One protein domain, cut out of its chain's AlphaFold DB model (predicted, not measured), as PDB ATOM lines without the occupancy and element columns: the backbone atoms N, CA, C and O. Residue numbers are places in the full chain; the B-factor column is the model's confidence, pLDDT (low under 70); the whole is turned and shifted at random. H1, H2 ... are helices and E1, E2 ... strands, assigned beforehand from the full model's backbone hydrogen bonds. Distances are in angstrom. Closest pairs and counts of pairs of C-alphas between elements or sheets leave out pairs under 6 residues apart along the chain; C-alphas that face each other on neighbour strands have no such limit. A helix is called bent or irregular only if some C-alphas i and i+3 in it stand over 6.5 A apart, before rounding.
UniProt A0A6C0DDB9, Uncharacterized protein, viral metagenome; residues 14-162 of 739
ATOM      1  N   ARG A  14     -90.441  -9.794 -19.320       92.88
ATOM      2  CA  ARG A  14     -90.024 -11.132 -19.769       92.88
ATOM      3  C   ARG A  14     -88.525 -11.274 -19.531       92.88
ATOM      4  O   ARG A  14     -87.729 -10.597 -20.166       92.88
ATOM      5  N   ASN A  15     -88.144 -12.134 -18.597       93.12
ATOM      6  CA  ASN A  15     -86.755 -12.306 -18.168       93.12
ATOM      7  C   ASN A  15     -86.287 -13.768 -18.218       93.12
ATOM      8  O   ASN A  15     -85.185 -14.083 -17.770       93.12
ATOM      9  N   GLN A  16     -87.128 -14.664 -18.737       94.31
ATOM     10  CA  GLN A  16     -86.861 -16.095 -18.807       94.31
ATOM     11  C   GLN A  16     -87.305 -16.720 -20.142       94.31
ATOM     12  O   GLN A  16     -87.476 -17.936 -20.227       94.31
ATOM     13  N   ARG A  17     -87.429 -15.916 -21.212       95.75
ATOM     14  CA  ARG A  17     -87.698 -16.441 -22.566       95.75
ATOM     15  C   ARG A  17     -86.707 -17.539 -22.918       95.75
ATOM     16  O   ARG A  17     -85.493 -17.366 -22.758       95.75
ATOM     17  N   THR A  18     -87.225 -18.660 -23.394       97.56
ATOM     18  CA  THR A  18     -86.447 -19.887 -23.571       97.56
ATOM     19  C   THR A  18     -86.535 -20.364 -25.002       97.56
ATOM     20  O   THR A  18     -87.632 -20.624 -25.482       97.56
ATOM     21  N   LEU A  19     -85.373 -20.496 -25.639       98.00
ATOM     22  CA  LEU A  19     -85.232 -21.118 -26.944       98.00
ATOM     23  C   LEU A  19     -84.672 -22.527 -26.765       98.00
ATOM     24  O   LEU A  19     -83.610 -22.702 -26.160       98.00
ATOM     25  N   ILE A  20     -85.364 -23.530 -27.297       97.94
ATOM     26  CA  ILE A  20     -84.858 -24.904 -27.366       97.94
ATOM     27  C   ILE A  20     -84.526 -25.301 -28.800       97.94
ATOM     28  O   ILE A  20     -85.313 -25.081 -29.716       97.94
ATOM     29  N   TRP A  21     -83.369 -25.935 -28.992       97.31
ATOM     30  CA  TRP A  21     -83.029 -26.563 -30.264       97.31
ATOM     31  C   TRP A  21     -83.598 -27.984 -30.336       97.31
ATOM     32  O   TRP A  21     -83.044 -28.921 -29.747       97.31
ATOM     33  N   LEU A  22     -84.710 -28.137 -31.057       97.25
ATOM     34  CA  LEU A  22     -85.421 -29.405 -31.188       97.25
ATOM     35  C   LEU A  22     -84.814 -30.287 -32.286       97.25
ATOM     36  O   LEU A  22     -84.642 -29.869 -33.428       97.25
ATOM     37  N   ARG A  23     -84.478 -31.522 -31.900       94.31
ATOM     38  CA  ARG A  23     -83.903 -32.588 -32.734       94.31
ATOM     39  C   ARG A  23     -84.379 -33.957 -32.243       94.31
ATOM     40  O   ARG A  23     -85.295 -34.568 -32.784       94.31
ATOM     41  N   GLN A  24     -83.781 -34.446 -31.157       92.69
ATOM     42  CA  GLN A  24     -83.969 -35.810 -30.637       92.69
ATOM     43  C   GLN A  24     -84.561 -35.840 -29.222       92.69
ATOM     44  O   GLN A  24     -84.494 -36.866 -28.550       92.69
ATOM     45  N   GLN A  25     -85.128 -34.724 -28.764       95.44
ATOM     46  CA  GLN A  25     -85.816 -34.638 -27.481       95.44
ATOM     47  C   GLN A  25     -87.006 -35.614 -27.402       95.44
ATOM     48  O   GLN A  25     -87.519 -36.086 -28.421       95.44
ATOM     49  N   ASP A  26     -87.433 -35.931 -26.175       95.50
ATOM     50  CA  ASP A  26     -88.573 -36.819 -25.917       95.50
ATOM     51  C   ASP A  26     -89.880 -36.169 -26.419       95.50
ATOM     52  O   ASP A  26     -90.227 -35.083 -25.940       95.50
ATOM     53  N   PRO A  27     -90.611 -36.800 -27.358       94.38
ATOM     54  CA  PRO A  27     -91.860 -36.261 -27.898       94.38
ATOM     55  C   PRO A  27     -93.020 -36.263 -26.892       94.38
ATOM     56  O   PRO A  27     -94.046 -35.648 -27.154       94.38
ATOM     57  N   ASN A  28     -92.891 -36.936 -25.740       93.62
ATOM     58  CA  ASN A  28     -93.923 -36.923 -24.696       93.62
ATOM     59  C   ASN A  28     -93.880 -35.661 -23.820       93.62
ATOM     60  O   ASN A  28     -94.785 -35.430 -23.015       93.62
ATOM     61  N   ILE A  29     -92.822 -34.855 -23.938       94.81
ATOM     62  CA  ILE A  29     -92.703 -33.580 -23.233       94.81
ATOM     63  C   ILE A  29     -93.440 -32.507 -24.036       94.81
ATOM     64  O   ILE A  29     -93.298 -32.404 -25.251       94.81
ATOM     65  N   LYS A  30     -94.208 -31.664 -23.337       93.75
ATOM     66  CA  LYS A  30     -94.949 -30.539 -23.924       93.75
ATOM     67  C   LYS A  30     -94.020 -29.376 -24.293       93.75
ATOM     68  O   LYS A  30     -93.983 -28.362 -23.597       93.75
ATOM     69  N   TRP A  31     -93.250 -29.532 -25.368       95.50
ATOM     70  CA  TRP A  31     -92.311 -28.511 -25.850       95.50
ATOM     71  C   TRP A  31     -92.993 -27.249 -26.378       95.50
ATOM     72  O   TRP A  31     -92.372 -26.195 -26.372       95.50
ATOM     73  N   ASN A  32     -94.283 -27.320 -26.718       94.56
ATOM     74  CA  ASN A  32     -95.120 -26.185 -27.125       94.56
ATOM     75  C   ASN A  32     -95.274 -25.069 -26.070       94.56
ATOM     76  O   ASN A  32     -95.822 -24.007 -26.354       94.56
ATOM     77  N   LYS A  33     -94.786 -25.299 -24.847       95.88
ATOM     78  CA  LYS A  33     -94.683 -24.300 -23.774       95.88
ATOM     79  C   LYS A  33     -93.478 -23.363 -23.916       95.88
ATOM     80  O   LYS A  33     -93.444 -22.338 -23.246       95.88
ATOM     81  N   TRP A  34     -92.477 -23.740 -24.708       96.75
ATOM     82  CA  TRP A  34     -91.313 -22.916 -25.030       96.75
ATOM     83  C   TRP A  34     -91.274 -22.633 -26.526       96.75
ATOM     84  O   TRP A  34     -91.881 -23.338 -27.329       96.75
ATOM     85  N   GLU A  35     -90.524 -21.604 -26.900       97.19
ATOM     86  CA  GLU A  35     -90.221 -21.336 -28.299       97.19
ATOM     87  C   GLU A  35     -89.065 -22.245 -28.740       97.19
ATOM     88  O   GLU A  35     -88.132 -22.524 -27.980       97.19
ATOM     89  N   SER A  36     -89.136 -22.745 -29.971       97.62
ATOM     90  CA  SER A  36     -88.166 -23.701 -30.501       97.62
ATOM     91  C   SER A  36     -87.559 -23.269 -31.827       97.62
ATOM     92  O   SER A  36     -88.170 -22.560 -32.624       97.62
ATOM     93  N   VAL A  37     -86.338 -23.735 -32.057       98.31
ATOM     94  CA  VAL A  37     -85.613 -23.612 -33.320       98.31
ATOM     95  C   VAL A  37     -85.252 -25.000 -33.828       98.31
ATOM     96  O   VAL A  37     -84.921 -25.898 -33.046       98.31
ATOM     97  N   VAL A  38     -85.288 -25.167 -35.145       98.12
ATOM     98  CA  VAL A  38     -84.890 -26.399 -35.836       98.12
ATOM     99  C   VAL A  38     -83.785 -26.116 -36.850       98.12
ATOM    100  O   VAL A  38     -83.527 -24.972 -37.222       98.12
ATOM    101  N   SER A  39     -83.097 -27.166 -37.293       97.06
ATOM    102  CA  SER A  39     -81.965 -27.055 -38.228       97.06
ATOM    103  C   SER A  39     -82.122 -27.899 -39.498       97.06
ATOM    104  O   SER A  39     -81.152 -28.110 -40.227       97.06
ATOM    105  N   SER A  40     -83.321 -28.431 -39.744       97.00
ATOM    106  CA  SER A  40     -83.658 -29.227 -40.926       97.00
ATOM    107  C   SER A  40     -85.170 -29.206 -41.182       97.00
ATOM    108  O   SER A  40     -85.944 -28.956 -40.258       97.00
ATOM    109  N   PHE A  41     -85.598 -29.492 -42.417       97.06
ATOM    110  CA  PHE A  41     -87.024 -29.657 -42.734       97.06
ATOM    111  C   PHE A  41     -87.622 -30.918 -42.096       97.06
ATOM    112  O   PHE A  41     -88.771 -30.905 -41.674       97.06
ATOM    113  N   GLU A  42     -86.835 -31.988 -41.945       96.38
ATOM    114  CA  GLU A  42     -87.275 -33.200 -41.242       96.38
ATOM    115  C   GLU A  42     -87.634 -32.899 -39.781       96.38
ATOM    116  O   GLU A  42     -88.697 -33.302 -39.309       96.38
ATOM    117  N   ASP A  43     -86.774 -32.152 -39.079       97.19
ATOM    118  CA  ASP A  43     -87.059 -31.714 -37.713       97.19
ATOM    119  C   ASP A  43     -88.259 -30.760 -37.682       97.19
ATOM    120  O   ASP A  43     -89.082 -30.880 -36.779       97.19
ATOM    121  N   TYR A  44     -88.386 -29.851 -38.658       97.94
ATOM    122  CA  TYR A  44     -89.538 -28.949 -38.749       97.94
ATOM    123  C   TYR A  44     -90.855 -29.729 -38.773       97.94
ATOM    124  O   TYR A  44     -91.638 -29.619 -37.834       97.94
ATOM    125  N   HIS A  45     -91.054 -30.585 -39.780       97.56
ATOM    126  CA  HIS A  45     -92.306 -31.333 -39.941       97.56
ATOM    127  C   HIS A  45     -92.581 -32.247 -38.751       97.56
ATOM    128  O   HIS A  45     -93.701 -32.314 -38.257       97.56
ATOM    129  N   ARG A  46     -91.543 -32.916 -38.232       97.31
ATOM    130  CA  ARG A  46     -91.685 -33.800 -37.071       97.31
ATOM    131  C   ARG A  46     -92.196 -33.065 -35.835       97.31
ATOM    132  O   ARG A  46     -92.980 -33.635 -35.080       97.31
ATOM    133  N   TRP A  47     -91.660 -31.881 -35.555       97.62
ATOM    134  CA  TRP A  47     -91.995 -31.140 -34.342       97.62
ATOM    135  C   TRP A  47     -93.267 -30.306 -34.510       97.62
ATOM    136  O   TRP A  47     -94.010 -30.177 -33.539       97.62
ATOM    137  N   ASP A  48     -93.567 -29.845 -35.723       96.56
ATOM    138  CA  ASP A  48     -94.844 -29.220 -36.079       96.56
ATOM    139  C   ASP A  48     -96.022 -30.200 -35.913       96.56
ATOM    140  O   ASP A  48     -96.995 -29.892 -35.225       96.56
ATOM    141  N   ASP A  49     -95.874 -31.451 -36.373       96.31
ATOM    142  CA  ASP A  49     -96.848 -32.537 -36.147       96.31
ATOM    143  C   ASP A  49     -97.106 -32.825 -34.650       96.31
ATOM    144  O   ASP A  49     -98.123 -33.420 -34.275       96.31
ATOM    145  N   LEU A  50     -96.172 -32.424 -33.779       95.50
ATOM    146  CA  LEU A  50     -96.249 -32.548 -32.322       95.50
ATOM    147  C   LEU A  50     -96.659 -31.235 -31.631       95.50
ATOM    148  O   LEU A  50     -96.498 -31.120 -30.414       95.50
ATOM    149  N   ASP A  51     -97.195 -30.270 -32.386       94.25
ATOM    150  CA  ASP A  51     -97.667 -28.961 -31.913       94.25
ATOM    151  C   ASP A  51     -96.550 -28.097 -31.292       94.25
ATOM    152  O   ASP A  51     -96.812 -27.199 -30.494       94.25
ATOM    153  N   ALA A  52     -95.274 -28.360 -31.608       95.25
ATOM    154  CA  ALA A  52     -94.170 -27.552 -31.099       95.25
ATOM    155  C   ALA A  52     -94.201 -26.139 -31.694       95.25
ATOM    156  O   ALA A  52     -94.456 -25.933 -32.876       95.25
ATOM    157  N   ARG A  53     -93.859 -25.139 -30.878       95.44
ATOM    158  CA  ARG A  53     -93.857 -23.743 -31.314       95.44
ATOM    159  C   ARG A  53     -92.533 -23.400 -31.992       95.44
ATOM    160  O   ARG A  53     -91.601 -22.915 -31.342       95.44
ATOM    161  N   ILE A  54     -92.420 -23.695 -33.280       97.75
ATOM    162  CA  ILE A  54     -91.215 -23.418 -34.069       97.75
ATOM    163  C   ILE A  54     -91.223 -21.953 -34.501       97.75
ATOM    164  O   ILE A  54     -92.050 -21.525 -35.293       97.75
ATOM    165  N   VAL A  55     -90.301 -21.163 -33.955       97.06
ATOM    166  CA  VAL A  55     -90.198 -19.724 -34.251       97.06
ATOM    167  C   VAL A  55     -89.139 -19.410 -35.297       97.06
ATOM    168  O   VAL A  55     -89.121 -18.305 -35.831       97.06
ATOM    169  N   GLY A  56     -88.244 -20.350 -35.591       96.94
ATOM    170  CA  GLY A  56     -87.174 -20.098 -36.537       96.94
ATOM    171  C   GLY A  56     -86.406 -21.335 -36.955       96.94
ATOM    172  O   GLY A  56     -86.535 -22.419 -36.378       96.94
ATOM    173  N   MET A  57     -85.580 -21.141 -37.977       98.00
ATOM    174  CA  MET A  57     -84.739 -22.182 -38.553       98.00
ATOM    175  C   MET A  57     -83.300 -21.712 -38.737       98.00
ATOM    176  O   MET A  57     -83.058 -20.548 -39.048       98.00
ATOM    177  N   VAL A  58     -82.345 -22.633 -38.593       98.31
ATOM    178  CA  VAL A  58     -80.930 -22.400 -38.917       98.31
ATOM    179  C   VAL A  58     -80.460 -23.426 -39.944       98.31
ATOM    180  O   VAL A  58     -80.323 -24.609 -39.632       98.31
ATOM    181  N   LEU A  59     -80.201 -22.975 -41.169       98.00
ATOM    182  CA  LEU A  59     -79.840 -23.819 -42.307       98.00
ATOM    183  C   LEU A  59     -78.441 -23.448 -42.807       98.00
ATOM    184  O   LEU A  59     -78.211 -22.332 -43.253       98.00
ATOM    185  N   VAL A  60     -77.492 -24.384 -42.742       96.56
ATOM    186  CA  VAL A  60     -76.087 -24.112 -43.131       96.56
ATOM    187  C   VAL A  60     -75.574 -25.020 -44.244       96.56
ATOM    188  O   VAL A  60     -74.560 -24.712 -44.860       96.56
ATOM    189  N   ASN A  61     -76.268 -26.130 -44.507       93.25
ATOM    190  CA  ASN A  61     -75.844 -27.136 -45.473       93.25
ATOM    191  C   ASN A  61     -76.507 -26.906 -46.833       93.25
ATOM    192  O   ASN A  61     -77.725 -26.745 -46.914       93.25
ATOM    193  N   VAL A  62     -75.716 -26.984 -47.904       90.69
ATOM    194  CA  VAL A  62     -76.211 -26.885 -49.282       90.69
ATOM    195  C   VAL A  62     -77.104 -28.095 -49.627       90.69
ATOM    196  O   VAL A  62     -76.672 -29.239 -49.443       90.69
ATOM    197  N   PRO A  63     -78.334 -27.885 -50.139       92.06
ATOM    198  CA  PRO A  63     -79.245 -28.959 -50.522       92.06
ATOM    199  C   PRO A  63     -78.784 -29.686 -51.792       92.06
ATOM    200  O   PRO A  63     -78.133 -29.113 -52.665       92.06
ATOM    201  N   ALA A  64     -79.184 -30.951 -51.932       90.38
ATOM    202  CA  ALA A  64     -78.944 -31.724 -53.153       90.38
ATOM    203  C   ALA A  64     -79.888 -31.323 -54.306       90.38
ATOM    204  O   ALA A  64     -79.464 -31.294 -55.461       90.38
ATOM    205  N   ASP A  65     -81.152 -31.010 -53.995       95.50
ATOM    206  CA  ASP A  65     -82.149 -30.493 -54.939       95.50
ATOM    207  C   ASP A  65     -82.495 -29.046 -54.573       95.50
ATOM    208  O   ASP A  65     -83.190 -28.784 -53.593       95.50
ATOM    209  N   ILE A  66     -81.982 -28.104 -55.367       94.69
ATOM    210  CA  ILE A  66     -82.142 -26.667 -55.121       94.69
ATOM    211  C   ILE A  66     -83.604 -26.240 -55.275       94.69
ATOM    212  O   ILE A  66     -84.067 -25.395 -54.516       94.69
ATOM    213  N   GLN A  67     -84.329 -26.779 -56.260       94.88
ATOM    214  CA  GLN A  67     -85.682 -26.304 -56.544       94.88
ATOM    215  C   GLN A  67     -86.648 -26.783 -55.465       94.88
ATOM    216  O   GLN A  67     -87.350 -25.962 -54.885       94.88
ATOM    217  N   SER A  68     -86.599 -28.076 -55.131       95.69
ATOM    218  CA  SER A  68     -87.411 -28.628 -54.042       95.69
ATOM    219  C   SER A  68     -87.115 -27.937 -52.710       95.69
ATOM    220  O   SER A  68     -88.039 -27.648 -51.961       95.69
ATOM    221  N   PHE A  69     -85.840 -27.647 -52.425       97.00
ATOM    222  CA  PHE A  69     -85.448 -26.952 -51.201       97.00
ATOM    223  C   PHE A  69     -86.033 -25.542 -51.115       97.00
ATOM    224  O   PHE A  69     -86.541 -25.157 -50.070       97.00
ATOM    225  N   VAL A  70     -85.945 -24.768 -52.198       96.31
ATOM    226  CA  VAL A  70     -86.442 -23.387 -52.230       96.31
ATOM    227  C   VAL A  70     -87.963 -23.344 -52.109       96.31
ATOM    228  O   VAL A  70     -88.476 -22.508 -51.369       96.31
ATOM    229  N   ASP A  71     -88.669 -24.245 -52.795       96.31
ATOM    230  CA  ASP A  71     -90.132 -24.320 -52.739       96.31
ATOM    231  C   ASP A  71     -90.610 -24.659 -51.317       96.31
ATOM    232  O   ASP A  71     -91.530 -24.032 -50.798       96.31
ATOM    233  N   GLU A  72     -89.947 -25.607 -50.653       97.38
ATOM    234  CA  GLU A  72     -90.256 -25.982 -49.271       97.38
ATOM    235  C   GLU A  72     -89.877 -24.885 -48.267       97.38
ATOM    236  O   GLU A  72     -90.671 -24.552 -47.386       97.38
ATOM    237  N   LEU A  73     -88.702 -24.262 -48.433       97.56
ATOM    238  CA  LEU A  73     -88.268 -23.140 -47.604       97.56
ATOM    239  C   LEU A  73     -89.261 -21.979 -47.669       97.56
ATOM    240  O   LEU A  73     -89.529 -21.372 -46.641       97.56
ATOM    241  N   TYR A  74     -89.797 -21.680 -48.854       97.06
ATOM    242  CA  TYR A  74     -90.770 -20.607 -49.056       97.06
ATOM    243  C   TYR A  74     -92.095 -20.855 -48.332       97.06
ATOM    244  O   TYR A  74     -92.708 -19.917 -47.827       97.06
ATOM    245  N   GLU A  75     -92.560 -22.103 -48.264       97.12
ATOM    246  CA  GLU A  75     -93.760 -22.411 -47.487       97.12
ATOM    247  C   GLU A  75     -93.485 -22.329 -45.983       97.12
ATOM    248  O   GLU A  75     -94.251 -21.700 -45.260       97.12
ATOM    249  N   ILE A  76     -92.354 -22.866 -45.517       97.00
ATOM    250  CA  ILE A  76     -92.000 -22.826 -44.093       97.00
ATOM    251  C   ILE A  76     -91.696 -21.397 -43.621       97.00
ATOM    252  O   ILE A  76     -92.073 -21.017 -42.514       97.00
ATOM    253  N   SER A  77     -91.050 -20.569 -44.448       96.12
ATOM    254  CA  SER A  77     -90.674 -19.200 -44.078       96.12
ATOM    255  C   SER A  77     -91.875 -18.308 -43.773       96.12
ATOM    256  O   SER A  77     -91.701 -17.308 -43.089       96.12
ATOM    257  N   LYS A  78     -93.077 -18.654 -44.247       95.69
ATOM    258  CA  LYS A  78     -94.320 -17.936 -43.919       95.69
ATOM    259  C   LYS A  78     -94.836 -18.250 -42.514       95.69
ATOM    260  O   LYS A  78     -95.568 -17.445 -41.948       95.69
ATOM    261  N   GLU A  79     -94.464 -19.407 -41.973       96.00
ATOM    262  CA  GLU A  79     -94.937 -19.904 -40.678       96.00
ATOM    263  C   GLU A  79     -93.945 -19.603 -39.540       96.00
ATOM    264  O   GLU A  79     -94.330 -19.556 -38.371       96.00
ATOM    265  N   VAL A  80     -92.669 -19.346 -39.860       95.75
ATOM    266  CA  VAL A  80     -91.623 -19.013 -38.876       95.75
ATOM    267  C   VAL A  80     -91.245 -17.530 -38.893       95.75
ATOM    268  O   VAL A  80     -91.333 -16.845 -39.906       95.75
ATOM    269  N   GLN A  81     -90.768 -17.017 -37.758       94.31
ATOM    270  CA  GLN A  81     -90.426 -15.598 -37.611       94.31
ATOM    271  C   GLN A  81     -89.121 -15.226 -38.312       94.31
ATOM    272  O   GLN A  81     -88.997 -14.114 -38.810       94.31
ATOM    273  N   VAL A  82     -88.130 -16.120 -38.305       95.94
ATOM    274  CA  VAL A  82     -86.799 -15.839 -38.853       95.94
ATOM    275  C   VAL A  82     -86.108 -17.114 -39.321       95.94
ATOM    276  O   VAL A  82     -86.175 -18.161 -38.672       95.94
ATOM    277  N   VAL A  83     -85.377 -17.012 -40.426       97.69
ATOM    278  CA  VAL A  83     -84.500 -18.075 -40.914       97.69
ATOM    279  C   VAL A  83     -83.078 -17.539 -41.016       97.69
ATOM    280  O   VAL A  83     -82.802 -16.591 -41.751       97.69
ATOM    281  N   LEU A  84     -82.156 -18.165 -40.285       98.19
ATOM    282  CA  LEU A  84     -80.729 -17.909 -40.436       98.19
ATOM    283  C   LEU A  84     -80.141 -18.888 -41.438       98.19
ATOM    284  O   LEU A  84     -80.330 -20.102 -41.320       98.19
ATOM    285  N   ILE A  85     -79.410 -18.359 -42.410       97.75
ATOM    286  CA  ILE A  85     -78.919 -19.142 -43.533       97.75
ATOM    287  C   ILE A  85     -77.459 -18.818 -43.846       97.75
ATOM    288  O   ILE A  85     -77.024 -17.681 -43.664       97.75
ATOM    289  N   SER A  86     -76.682 -19.808 -44.289       97.81
ATOM    290  CA  SER A  86     -75.300 -19.575 -44.725       97.81
ATOM    291  C   SER A  86     -75.237 -18.910 -46.103       97.81
ATOM    292  O   SER A  86     -76.107 -19.098 -46.962       97.81
ATOM    293  N   HIS A  87     -74.153 -18.180 -46.352       96.25
ATOM    294  CA  HIS A  87     -73.849 -17.582 -47.646       96.25
ATOM    295  C   HIS A  87     -73.769 -18.635 -48.761       96.25
ATOM    296  O   HIS A  87     -74.186 -18.376 -49.889       96.25
ATOM    297  N   GLU A  88     -73.295 -19.846 -48.448       95.88
ATOM    298  CA  GLU A  88     -73.260 -20.955 -49.408       95.88
ATOM    299  C   GLU A  88     -74.653 -21.276 -49.967       95.88
ATOM    300  O   GLU A  88     -74.789 -21.488 -51.171       95.88
ATOM    301  N   ILE A  89     -75.701 -21.248 -49.139       96.56
ATOM    302  CA  ILE A  89     -77.071 -21.476 -49.614       96.56
ATOM    303  C   ILE A  89     -77.612 -20.245 -50.350       96.56
ATOM    304  O   ILE A  89     -78.253 -20.393 -51.391       96.56
ATOM    305  N   LEU A  90     -77.320 -19.029 -49.873       95.81
ATOM    306  CA  LEU A  90     -77.716 -17.810 -50.591       95.81
ATOM    307  C   LEU A  90     -77.106 -17.754 -51.999       95.81
ATOM    308  O   LEU A  90     -77.758 -17.276 -52.923       95.81
ATOM    309  N   SER A  91     -75.917 -18.328 -52.203       95.69
ATOM    310  CA  SER A  91     -75.255 -18.392 -53.513       95.69
ATOM    311  C   SER A  91     -75.971 -19.267 -54.560       95.69
ATOM    312  O   SER A  91     -75.615 -19.234 -55.740       95.69
ATOM    313  N   LEU A  92     -76.993 -20.040 -54.166       95.88
ATOM    314  CA  LEU A  92     -77.744 -20.930 -55.065       95.88
ATOM    315  C   LEU A  92     -78.731 -20.193 -55.980       95.88
ATOM    316  O   LEU A  92     -79.169 -20.749 -56.991       95.88
ATOM    317  N   LYS A  93     -79.107 -18.963 -55.623       96.62
ATOM    318  CA  LYS A  93     -79.999 -18.082 -56.388       96.62
ATOM    319  C   LYS A  93     -79.435 -16.658 -56.375       96.62
ATOM    320  O   LYS A  93     -78.445 -16.383 -55.707       96.62
ATOM    321  N   THR A  94     -80.024 -15.762 -57.164       96.19
ATOM    322  CA  THR A  94     -79.591 -14.359 -57.190       96.19
ATOM    323  C   THR A  94     -80.086 -13.609 -55.955       96.19
ATOM    324  O   THR A  94     -81.048 -14.026 -55.311       96.19
ATOM    325  N   GLU A  95     -79.442 -12.490 -55.629       94.06
ATOM    326  CA  GLU A  95     -79.866 -11.620 -54.526       94.06
ATOM    327  C   GLU A  95     -81.303 -11.119 -54.730       94.06
ATOM    328  O   GLU A  95     -82.102 -11.153 -53.796       94.06
ATOM    329  N   GLU A  96     -81.669 -10.762 -55.968       96.44
ATOM    330  CA  GLU A  96     -83.028 -10.323 -56.302       96.44
ATOM    331  C   GLU A  96     -84.058 -11.418 -56.031       96.44
ATOM    332  O   GLU A  96     -85.127 -11.134 -55.503       96.44
ATOM    333  N   PHE A  97     -83.729 -12.682 -56.324       96.94
ATOM    334  CA  PHE A  97     -84.628 -13.793 -56.036       96.94
ATOM    335  C   PHE A  97     -84.933 -13.883 -54.537       96.94
ATOM    336  O   PHE A  97     -86.095 -13.984 -54.156       96.94
ATOM    337  N   TRP A  98     -83.912 -13.841 -53.679       96.25
ATOM    338  CA  TRP A  98     -84.125 -13.937 -52.234       96.25
ATOM    339  C   TRP A  98     -84.913 -12.744 -51.698       96.25
ATOM    340  O   TRP A  98     -85.877 -12.946 -50.967       96.25
ATOM    341  N   ALA A  99     -84.560 -11.526 -52.118       93.19
ATOM    342  CA  ALA A  99     -85.233 -10.304 -51.683       93.19
ATOM    343  C   ALA A  99     -86.701 -10.214 -52.144       93.19
ATOM    344  O   ALA A  99     -87.526  -9.628 -51.449       93.19
ATOM    345  N   GLU A 100     -87.044 -10.777 -53.307       95.38
ATOM    346  CA  GLU A 100     -88.422 -10.786 -53.818       95.38
ATOM    347  C   GLU A 100     -89.309 -11.856 -53.165       95.38
ATOM    348  O   GLU A 100     -90.531 -11.702 -53.156       95.38
ATOM    349  N   ASN A 101     -88.723 -12.941 -52.648       95.31
ATOM    350  CA  ASN A 101     -89.477 -14.095 -52.144       95.31
ATOM    351  C   ASN A 101     -89.466 -14.219 -50.616       95.31
ATOM    352  O   ASN A 101     -90.308 -14.931 -50.074       95.31
ATOM    353  N   PHE A 102     -88.548 -13.548 -49.918       96.12
ATOM    354  CA  PHE A 102     -88.413 -13.673 -48.472       96.12
ATOM    355  C   PHE A 102     -88.138 -12.328 -47.802       96.12
ATOM    356  O   PHE A 102     -87.305 -11.548 -48.257       96.12
ATOM    357  N   ASP A 103     -88.791 -12.094 -46.667       92.94
ATOM    358  CA  ASP A 103     -88.641 -10.900 -45.828       92.94
ATOM    359  C   ASP A 103     -87.996 -11.196 -44.460       92.94
ATOM    360  O   ASP A 103     -87.685 -10.273 -43.709       92.94
ATOM    361  N   ASN A 104     -87.742 -12.472 -44.155       94.75
ATOM    362  CA  ASN A 104     -87.275 -12.946 -42.851       94.75
ATOM    363  C   ASN A 104     -85.972 -13.772 -42.895       94.75
ATOM    364  O   ASN A 104     -85.656 -14.486 -41.937       94.75
ATOM    365  N   LEU A 105     -85.203 -13.685 -43.988       95.75
ATOM    366  CA  LEU A 105     -83.884 -14.322 -44.091       95.75
ATOM    367  C   LEU A 105     -82.781 -13.421 -43.532       95.75
ATOM    368  O   LEU A 105     -82.697 -12.239 -43.859       95.75
ATOM    369  N   ILE A 106     -81.866 -14.010 -42.763       95.69
ATOM    370  CA  ILE A 106     -80.640 -13.346 -42.308       95.69
ATOM    371  C   ILE A 106     -79.437 -14.229 -42.650       95.69
ATOM    372  O   ILE A 106     -79.370 -15.400 -42.271       95.69
ATOM    373  N   CYS A 107     -78.464 -13.647 -43.350       96.56
ATOM    374  CA  CYS A 107     -77.193 -14.298 -43.661       96.56
ATOM    375  C   CYS A 107     -76.324 -14.398 -42.397       96.56
ATOM    376  O   CYS A 107     -75.974 -13.373 -41.812       96.56
ATOM    377  N   LEU A 108     -75.955 -15.615 -41.990       97.81
ATOM    378  CA  LEU A 108     -75.099 -15.858 -40.823       97.81
ATOM    379  C   LEU A 108     -73.707 -15.247 -40.986       97.81
ATOM    380  O   LEU A 108     -73.189 -14.645 -40.048       97.81
ATOM    381  N   ASP A 109     -73.131 -15.371 -42.181       97.31
ATOM    382  CA  ASP A 109     -71.767 -14.939 -42.499       97.31
ATOM    383  C   ASP A 109     -71.563 -13.422 -42.386       97.31
ATOM    384  O   ASP A 109     -70.431 -12.969 -42.259       97.31
ATOM    385  N   THR A 110     -72.644 -12.640 -42.435       95.31
ATOM    386  CA  THR A 110     -72.614 -11.168 -42.349       95.31
ATOM    387  C   THR A 110     -73.532 -10.635 -41.248       95.31
ATOM    388  O   THR A 110     -73.860  -9.448 -41.220       95.31
ATOM    389  N   ALA A 111     -74.006 -11.498 -40.342       95.00
ATOM    390  CA  ALA A 111     -74.965 -11.101 -39.315       95.00
ATOM    391  C   ALA A 111     -74.377 -10.045 -38.364       95.00
ATOM    392  O   ALA A 111     -75.087  -9.127 -37.955       95.00
ATOM    393  N   GLU A 112     -73.086 -10.131 -38.028       94.81
ATOM    394  CA  GLU A 112     -72.441  -9.174 -37.117       94.81
ATOM    395  C   GLU A 112     -72.344  -7.755 -37.694       94.81
ATOM    396  O   GLU A 112     -72.272  -6.793 -36.929       94.81
ATOM    397  N   ASP A 113     -72.347  -7.625 -39.025       93.00
ATOM    398  CA  ASP A 113     -72.191  -6.343 -39.708       93.00
ATOM    399  C   ASP A 113     -73.464  -5.514 -39.533       93.00
ATOM    400  O   ASP A 113     -73.405  -4.324 -39.217       93.00
ATOM    401  N   SER A 114     -74.616  -6.177 -39.670       91.50
ATOM    402  CA  SER A 114     -75.941  -5.599 -39.439       91.50
ATOM    403  C   SER A 114     -76.289  -5.504 -37.954       91.50
ATOM    404  O   SER A 114     -77.005  -4.586 -37.549       91.50
ATOM    405  N   TYR A 115     -75.775  -6.425 -37.132       93.88
ATOM    406  CA  TYR A 115     -76.084  -6.536 -35.705       93.88
ATOM    407  C   TYR A 115     -74.803  -6.580 -34.854       93.88
ATOM    408  O   TYR A 115     -74.442  -7.625 -34.301       93.88
ATOM    409  N   PRO A 116     -74.111  -5.440 -34.662       93.00
ATOM    410  CA  PRO A 116     -72.805  -5.410 -34.000       93.00
ATOM    411  C   PRO A 116     -72.821  -5.846 -32.528       93.00
ATOM    412  O   PRO A 116     -71.774  -6.199 -31.979       93.00
ATOM    413  N   PHE A 117     -73.995  -5.882 -31.884       92.06
ATOM    414  CA  PHE A 117     -74.164  -6.438 -30.536       92.06
ATOM    415  C   PHE A 117     -73.907  -7.953 -30.462       92.06
ATOM    416  O   PHE A 117     -73.757  -8.490 -29.363       92.06
ATOM    417  N   LEU A 118     -73.813  -8.653 -31.602       93.50
ATOM    418  CA  LEU A 118     -73.353 -10.042 -31.663       93.50
ATOM    419  C   LEU A 118     -71.877 -10.182 -31.270       93.50
ATOM    420  O   LEU A 118     -71.485 -11.210 -30.714       93.50
ATOM    421  N   THR A 119     -71.073  -9.134 -31.491       90.81
ATOM    422  CA  THR A 119     -69.648  -8.959 -31.132       90.81
ATOM    423  C   THR A 119     -68.628  -9.950 -31.705       90.81
ATOM    424  O   THR A 119     -67.446  -9.611 -31.750       90.81
ATOM    425  N   LEU A 120     -69.044 -11.142 -32.139       94.81
ATOM    426  CA  LEU A 120     -68.195 -12.158 -32.762       94.81
ATOM    427  C   LEU A 120     -68.842 -12.671 -34.057       94.81
ATOM    428  O   LEU A 120     -70.059 -12.910 -34.033       94.81
ATOM    429  N   PRO A 121     -68.045 -12.929 -35.110       96.56
ATOM    430  CA  PRO A 121     -68.525 -13.556 -36.333       96.56
ATOM    431  C   PRO A 121     -69.034 -14.964 -36.103       96.56
ATOM    432  O   PRO A 121     -68.640 -15.621 -35.136       96.56
ATOM    433  N   TRP A 122     -69.906 -15.419 -36.999       97.69
ATOM    434  CA  TRP A 122     -70.329 -16.812 -37.041       97.69
ATOM    435  C   TRP A 122     -69.126 -17.739 -37.273       97.69
ATOM    436  O   TRP A 122     -68.296 -17.492 -38.146       97.69
ATOM    437  N   ASP A 123     -69.021 -18.815 -36.490       96.25
ATOM    438  CA  ASP A 123     -67.886 -19.751 -36.559       96.25
ATOM    439  C   ASP A 123     -68.029 -20.874 -37.606       96.25
ATOM    440  O   ASP A 123     -67.170 -21.757 -37.694       96.25
ATOM    441  N   GLY A 124     -69.104 -20.854 -38.397       95.94
ATOM    442  CA  GLY A 124     -69.405 -21.871 -39.408       95.94
ATOM    443  C   GLY A 124     -70.204 -23.070 -38.882       95.94
ATOM    444  O   GLY A 124     -70.566 -23.956 -39.657       95.94
ATOM    445  N   THR A 125     -70.501 -23.144 -37.580       96.50
ATOM    446  CA  THR A 125     -71.214 -24.287 -36.988       96.50
ATOM    447  C   THR A 125     -72.708 -24.024 -36.789       96.50
ATOM    448  O   THR A 125     -73.139 -22.900 -36.522       96.50
ATOM    449  N   LEU A 126     -73.522 -25.087 -36.844       96.62
ATOM    450  CA  LEU A 126     -74.947 -25.021 -36.480       96.62
ATOM    451  C   LEU A 126     -75.139 -24.505 -35.053       96.62
ATOM    452  O   LEU A 126     -75.993 -23.665 -34.807       96.62
ATOM    453  N   ASN A 127     -74.322 -24.989 -34.119       96.75
ATOM    454  CA  ASN A 127     -74.388 -24.604 -32.716       96.75
ATOM    455  C   ASN A 127     -74.238 -23.090 -32.515       96.75
ATOM    456  O   ASN A 127     -74.987 -22.503 -31.734       96.75
ATOM    457  N   ASP A 128     -73.296 -22.465 -33.220       97.69
ATOM    458  CA  ASP A 128     -73.096 -21.020 -33.150       97.69
ATOM    459  C   ASP A 128     -74.215 -20.253 -33.865       97.69
ATOM    460  O   ASP A 128     -74.690 -19.252 -33.341       97.69
ATOM    461  N   GLY A 129     -74.723 -20.763 -34.993       97.56
ATOM    462  CA  GLY A 129     -75.889 -20.179 -35.668       97.56
ATOM    463  C   GLY A 129     -77.145 -20.173 -34.784       97.56
ATOM    464  O   GLY A 129     -77.853 -19.170 -34.707       97.56
ATOM    465  N   ILE A 130     -77.380 -21.248 -34.030       97.94
ATOM    466  CA  ILE A 130     -78.458 -21.336 -33.033       97.94
ATOM    467  C   ILE A 130     -78.246 -20.319 -31.896       97.94
ATOM    468  O   ILE A 130     -79.193 -19.663 -31.461       97.94
ATOM    469  N   ALA A 131     -77.003 -20.143 -31.436       97.69
ATOM    470  CA  ALA A 131     -76.666 -19.137 -30.428       97.69
ATOM    471  C   ALA A 131     -76.858 -17.698 -30.942       97.69
ATOM    472  O   ALA A 131     -77.352 -16.847 -30.200       97.69
ATOM    473  N   ILE A 132     -76.521 -17.429 -32.207       97.38
ATOM    474  CA  ILE A 132     -76.773 -16.146 -32.874       97.38
ATOM    475  C   ILE A 132     -78.277 -15.875 -32.948       97.38
ATOM    476  O   ILE A 132     -78.697 -14.786 -32.565       97.38
ATOM    477  N   MET A 133     -79.098 -16.859 -33.341       96.69
ATOM    478  CA  MET A 133     -80.560 -16.711 -33.333       96.69
ATOM    479  C   MET A 133     -81.079 -16.363 -31.936       96.69
ATOM    480  O   MET A 133     -81.871 -15.434 -31.783       96.69
ATOM    481  N   ALA A 134     -80.602 -17.069 -30.905       96.25
ATOM    482  CA  ALA A 134     -81.002 -16.800 -29.529       96.25
ATOM    483  C   ALA A 134     -80.710 -15.344 -29.114       96.25
ATOM    484  O   ALA A 134     -81.538 -14.709 -28.458       96.25
ATOM    485  N   HIS A 135     -79.553 -14.810 -29.520       94.75
ATOM    486  CA  HIS A 135     -79.128 -13.443 -29.206       94.75
ATOM    487  C   HIS A 135     -79.889 -12.383 -30.008       94.75
ATOM    488  O   HIS A 135     -80.424 -11.444 -29.420       94.75
ATOM    489  N   LEU A 136     -80.035 -12.567 -31.326       94.06
ATOM    490  CA  LEU A 136     -80.823 -11.678 -32.194       94.06
ATOM    491  C   LEU A 136     -82.265 -11.530 -31.692       94.06
ATOM    492  O   LEU A 136     -82.788 -10.423 -31.587       94.06
ATOM    493  N   CYS A 137     -82.883 -12.646 -31.308       93.25
ATOM    494  CA  CYS A 137     -84.265 -12.686 -30.842       93.25
ATOM    495  C   CYS A 137     -84.425 -12.409 -29.334       93.25
ATOM    496  O   CYS A 137     -85.533 -12.558 -28.808       93.25
ATOM    497  N   ARG A 138     -83.353 -11.988 -28.641       92.50
ATOM    498  CA  ARG A 138     -83.359 -11.544 -27.232       92.50
ATOM    499  C   ARG A 138     -83.900 -12.598 -26.259       92.50
ATOM    500  O   ARG A 138     -84.677 -12.300 -25.346       92.50
ATOM    501  N   TYR A 139     -83.509 -13.855 -26.447       95.62
ATOM    502  CA  TYR A 139     -83.816 -14.918 -25.488       95.62
ATOM    503  C   TYR A 139     -83.028 -14.740 -24.189       95.62
ATOM    504  O   TYR A 139     -82.140 -13.904 -24.097       95.62
ATOM    505  N   HIS A 140     -83.364 -15.511 -23.158       96.00
ATOM    506  CA  HIS A 140     -82.664 -15.502 -21.868       96.00
ATOM    507  C   HIS A 140     -82.034 -16.859 -21.561       96.00
ATOM    508  O   HIS A 140     -81.034 -16.945 -20.848       96.00
ATOM    509  N   ARG A 141     -82.612 -17.929 -22.111       96.69
ATOM    510  CA  ARG A 141     -82.119 -19.297 -21.978       96.69
ATOM    511  C   ARG A 141     -82.036 -19.957 -23.341       96.69
ATOM    512  O   ARG A 141     -82.977 -19.861 -24.126       96.69
ATOM    513  N   LEU A 142     -80.934 -20.658 -23.571       97.38
ATOM    514  CA  LEU A 142     -80.741 -21.526 -24.721       97.38
ATOM    515  C   LEU A 142     -80.542 -22.961 -24.229       97.38
ATOM    516  O   LEU A 142     -79.601 -23.246 -23.485       97.38
ATOM    517  N   VAL A 143     -81.457 -23.847 -24.613       96.88
ATOM    518  CA  VAL A 143     -81.535 -25.223 -24.112       96.88
ATOM    519  C   VAL A 143     -80.879 -26.194 -25.091       96.88
ATOM    520  O   VAL A 143     -81.055 -26.084 -26.305       96.88
ATOM    521  N   ASP A 144     -80.122 -27.153 -24.555       93.56
ATOM    522  CA  ASP A 144     -79.538 -28.295 -25.280       93.56
ATOM    523  C   ASP A 144     -78.643 -27.918 -26.473       93.56
ATOM    524  O   ASP A 144     -78.492 -28.668 -27.444       93.56
ATOM    525  N   THR A 145     -77.987 -26.761 -26.378       93.44
ATOM    526  CA  THR A 145     -77.015 -26.286 -27.369       93.44
ATOM    527  C   THR A 145     -75.637 -26.182 -26.729       93.44
ATOM    528  O   THR A 145     -75.456 -25.537 -25.699       93.44
ATOM    529  N   THR A 146     -74.641 -26.838 -27.327       92.06
ATOM    530  CA  THR A 146     -73.245 -26.725 -26.877       92.06
ATOM    531  C   THR A 146     -72.623 -25.496 -27.519       92.06
ATOM    532  O   THR A 146     -72.543 -25.445 -28.739       92.06
ATOM    533  N   ILE A 147     -72.185 -24.526 -26.724       92.62
ATOM    534  CA  ILE A 147     -71.690 -23.232 -27.213       92.62
ATOM    535  C   ILE A 147     -70.219 -23.080 -26.823       92.62
ATOM    536  O   ILE A 147     -69.806 -23.542 -25.756       92.62
ATOM    537  N   SER A 148     -69.419 -22.437 -27.677       94.19
ATOM    538  CA  SER A 148     -68.043 -22.080 -27.327       94.19
ATOM    539  C   SER A 148     -68.017 -21.107 -26.139       94.19
ATOM    540  O   SER A 148     -68.934 -20.308 -25.947       94.19
ATOM    541  N   SER A 149     -66.954 -21.139 -25.329       94.31
ATOM    542  CA  SER A 149     -66.820 -20.213 -24.192       94.31
ATOM    543  C   SER A 149     -66.825 -18.749 -24.638       94.31
ATOM    544  O   SER A 149     -67.475 -17.920 -24.009       94.31
ATOM    545  N   ALA A 150     -66.164 -18.454 -25.761       95.44
ATOM    546  CA  ALA A 150     -66.120 -17.120 -26.349       95.44
ATOM    547  C   ALA A 150     -67.518 -16.608 -26.729       95.44
ATOM    548  O   ALA A 150     -67.877 -15.504 -26.326       95.44
ATOM    549  N   ARG A 151     -68.329 -17.411 -27.437       95.50
ATOM    550  CA  ARG A 151     -69.709 -17.031 -27.781       95.50
ATOM    551  C   ARG A 151     -70.580 -16.903 -26.539       95.50
ATOM    552  O   ARG A 151     -71.309 -15.928 -26.429       95.50
ATOM    553  N   LEU A 152     -70.488 -17.833 -25.587       94.56
ATOM    554  CA  LEU A 152     -71.282 -17.768 -24.356       94.56
ATOM    555  C   LEU A 152     -71.013 -16.477 -23.564       94.56
ATOM    556  O   LEU A 152     -71.942 -15.875 -23.031       94.56
ATOM    557  N   ASP A 153     -69.760 -16.024 -23.511       94.75
ATOM    558  CA  ASP A 153     -69.411 -14.734 -22.912       94.75
ATOM    559  C   ASP A 153     -69.949 -13.540 -23.714       94.75
ATOM    560  O   ASP A 153     -70.313 -12.522 -23.120       94.75
ATOM    561  N   SER A 154     -70.024 -13.667 -25.041       93.00
ATOM    562  CA  SER A 154     -70.457 -12.616 -25.966       93.00
ATOM    563  C   SER A 154     -71.976 -12.400 -25.994       93.00
ATOM    564  O   SER A 154     -72.422 -11.287 -26.256       93.00
ATOM    565  N   ILE A 155     -72.765 -13.441 -25.705       92.19
ATOM    566  CA  ILE A 155     -74.241 -13.410 -25.733       92.19
ATOM    567  C   ILE A 155     -74.877 -13.201 -24.355       92.19
ATOM    568  O   ILE A 155     -76.087 -13.355 -24.194       92.19
ATOM    569  N   LYS A 156     -74.086 -12.880 -23.323       92.38
ATOM    570  CA  LYS A 156     -74.634 -12.522 -22.005       92.38
ATOM    571  C   LYS A 156     -75.685 -11.407 -22.169       92.38
ATOM    572  O   LYS A 156     -75.430 -10.455 -22.906       92.38
ATOM    573  N   PRO A 157     -76.838 -11.488 -21.479       91.88
ATOM    574  CA  PRO A 157     -77.133 -12.329 -20.317       91.88
ATOM    575  C   PRO A 157     -77.670 -13.744 -20.615       91.88
ATOM    576  O   PRO A 157     -78.070 -14.421 -19.666       91.88
ATOM    577  N   ILE A 158     -77.681 -14.215 -21.870       95.12
ATOM    578  CA  ILE A 158     -78.201 -15.549 -22.215       95.12
ATOM    579  C   ILE A 158     -77.452 -16.650 -21.462       95.12
ATOM    580  O   ILE A 158     -76.222 -16.685 -21.417       95.12
ATOM    581  N   GLN A 159     -78.213 -17.587 -20.899       95.38
ATOM    582  CA  GLN A 159     -77.693 -18.763 -20.214       95.38
ATOM    583  C   GLN A 159     -77.866 -20.011 -21.080       95.38
ATOM    584  O   GLN A 159     -78.981 -20.358 -21.465       95.38
ATOM    585  N   ALA A 160     -76.767 -20.723 -21.340       95.44
ATOM    586  CA  ALA A 160     -76.821 -22.064 -21.911       95.44
ATOM    587  C   ALA A 160     -77.141 -23.080 -20.806       95.44
ATOM    588  O   ALA A 160     -76.429 -23.165 -19.803       95.44
ATOM    589  N   VAL A 161     -78.211 -23.848 -20.985       95.31
ATOM    590  CA  VAL A 161     -78.708 -24.830 -20.013       95.31
ATOM    591  C   VAL A 161     -78.939 -26.171 -20.702       95.31
ATOM    592  O   VAL A 161     -79.223 -26.228 -21.894       95.31
ATOM    593  N   LEU A 162     -78.785 -27.268 -19.963       93.31
ATOM    594  CA  LEU A 162     -78.853 -28.623 -20.514       93.31
ATOM    595  C   LEU A 162     -79.889 -29.454 -19.766       93.31
ATOM    596  O   LEU A 162     -79.943 -29.401 -18.537       93.31
TER     597      LEU A 162
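This is residues 14 to 162 of the 739 residues of an uncharacterized protein of viral metagenome (UniProt A0A6C0DDB9). What is the main picture? Seven parallel strands form one sheet that curls like part of a barrel round helix H6, with H1 over its opposite face. What are the parts? The 149 printed residues, of mixed class, hold seven named helices and seven named strands in the order E1 E2 H1 E3 H2 E4 H3 H4 E5 H5 H6 E6 H7 E7; the sheet runs E5 E4 E3 E2 E1 E6 E7. How large is it? It is compact, with a radius of gyration of the C-alphas of 14.9 A and spans of 38 by 37 by 25 A.

How do the strands pair? E1, residues 18 to 21, is parallel to its neighbours E2, residues 35 to 38, with N 37 and O 20 at 2.9 A, and E6, residues 141 to 143, with N 19 and O 141 at 2.9 A. E3, residues 53 to 59, is parallel to E2, with N 55 and O 36 at 2.9 A, and to E4, residues 82 to 85, with N 84 and O 57 at 2.8 A. The edge strands are E5, residues 105 to 107, beside E4 with N 106 and O 83 at 2.9 A, and E7, residues 159 to 161, beside E6 with N 142 and O 159 at 2.9 A. Which helices are on this strongly twisted sheet? It curls round H6, residues 126 to 136, whose Gly 129 has its C-alpha 6.4 A from that of Val 58 in E3, their closest pair. H1, residues 41 to 48, runs along the strands over E3 and E2 at a height over the sheet of 9.1 A. H5, residues 108 to 114, shares one face with H6, opposite H1, in three layers, helices on both faces of a sheet. Where are the other helices? H2, residues 66 to 77, and H3, residues 87 to 90, only graze the sheet. H4, residues 95 to 101, is not on it but is close to H2, not clearly touching; their closest C-alphas, Tyr 74 and Asn 101, are 7.3 A apart. H7, residues 149 to 154, is not on it and is close to H6 but not clearly touching, at a shallow tilt of 20 degrees, the same way, with closest C-alphas Asp 128 and Arg 151 at 7.5 A. What do the helix backbones show? Every O i to N i+4 pair is within hydrogen-bond range in H1, H2, H4, H6 and H7, and H3 is too short for one. H5 has 0 of 3, but 3 of 4 O i to N i+3 pairs; it is irregular, with C-alphas 109 and 112 at 7.9 A.

Where are the anchors? E1 begins at C-alpha 18, (-86.447, -19.887, -23.571), and E7 ends at C-alpha 161, (-78.708, -24.830, -20.013). Which elements are longer? E3 measures 17.8 A, H2 15.8 A and H6 15.2 A from first to last C-alpha. Which strand-helix-strand units, parallel neighbour strands with helices between, occur? They are E2 H1 E3, E3 H2 E4, E4 H3 H4 E5 and E6 H7 E7, each with a right-handed crossover.

What is the greatest distance? The C-alphas of Asn 28 and Glu 96, the two farthest apart, are 42.7 A apart. Are there cuts or long links? The printed part has no cut, and the long links are E1 to E2 and H5 to H6. Is confidence low anywhere? No printed residue is under 70, and the mean pLDDT of the printed part is 95.6.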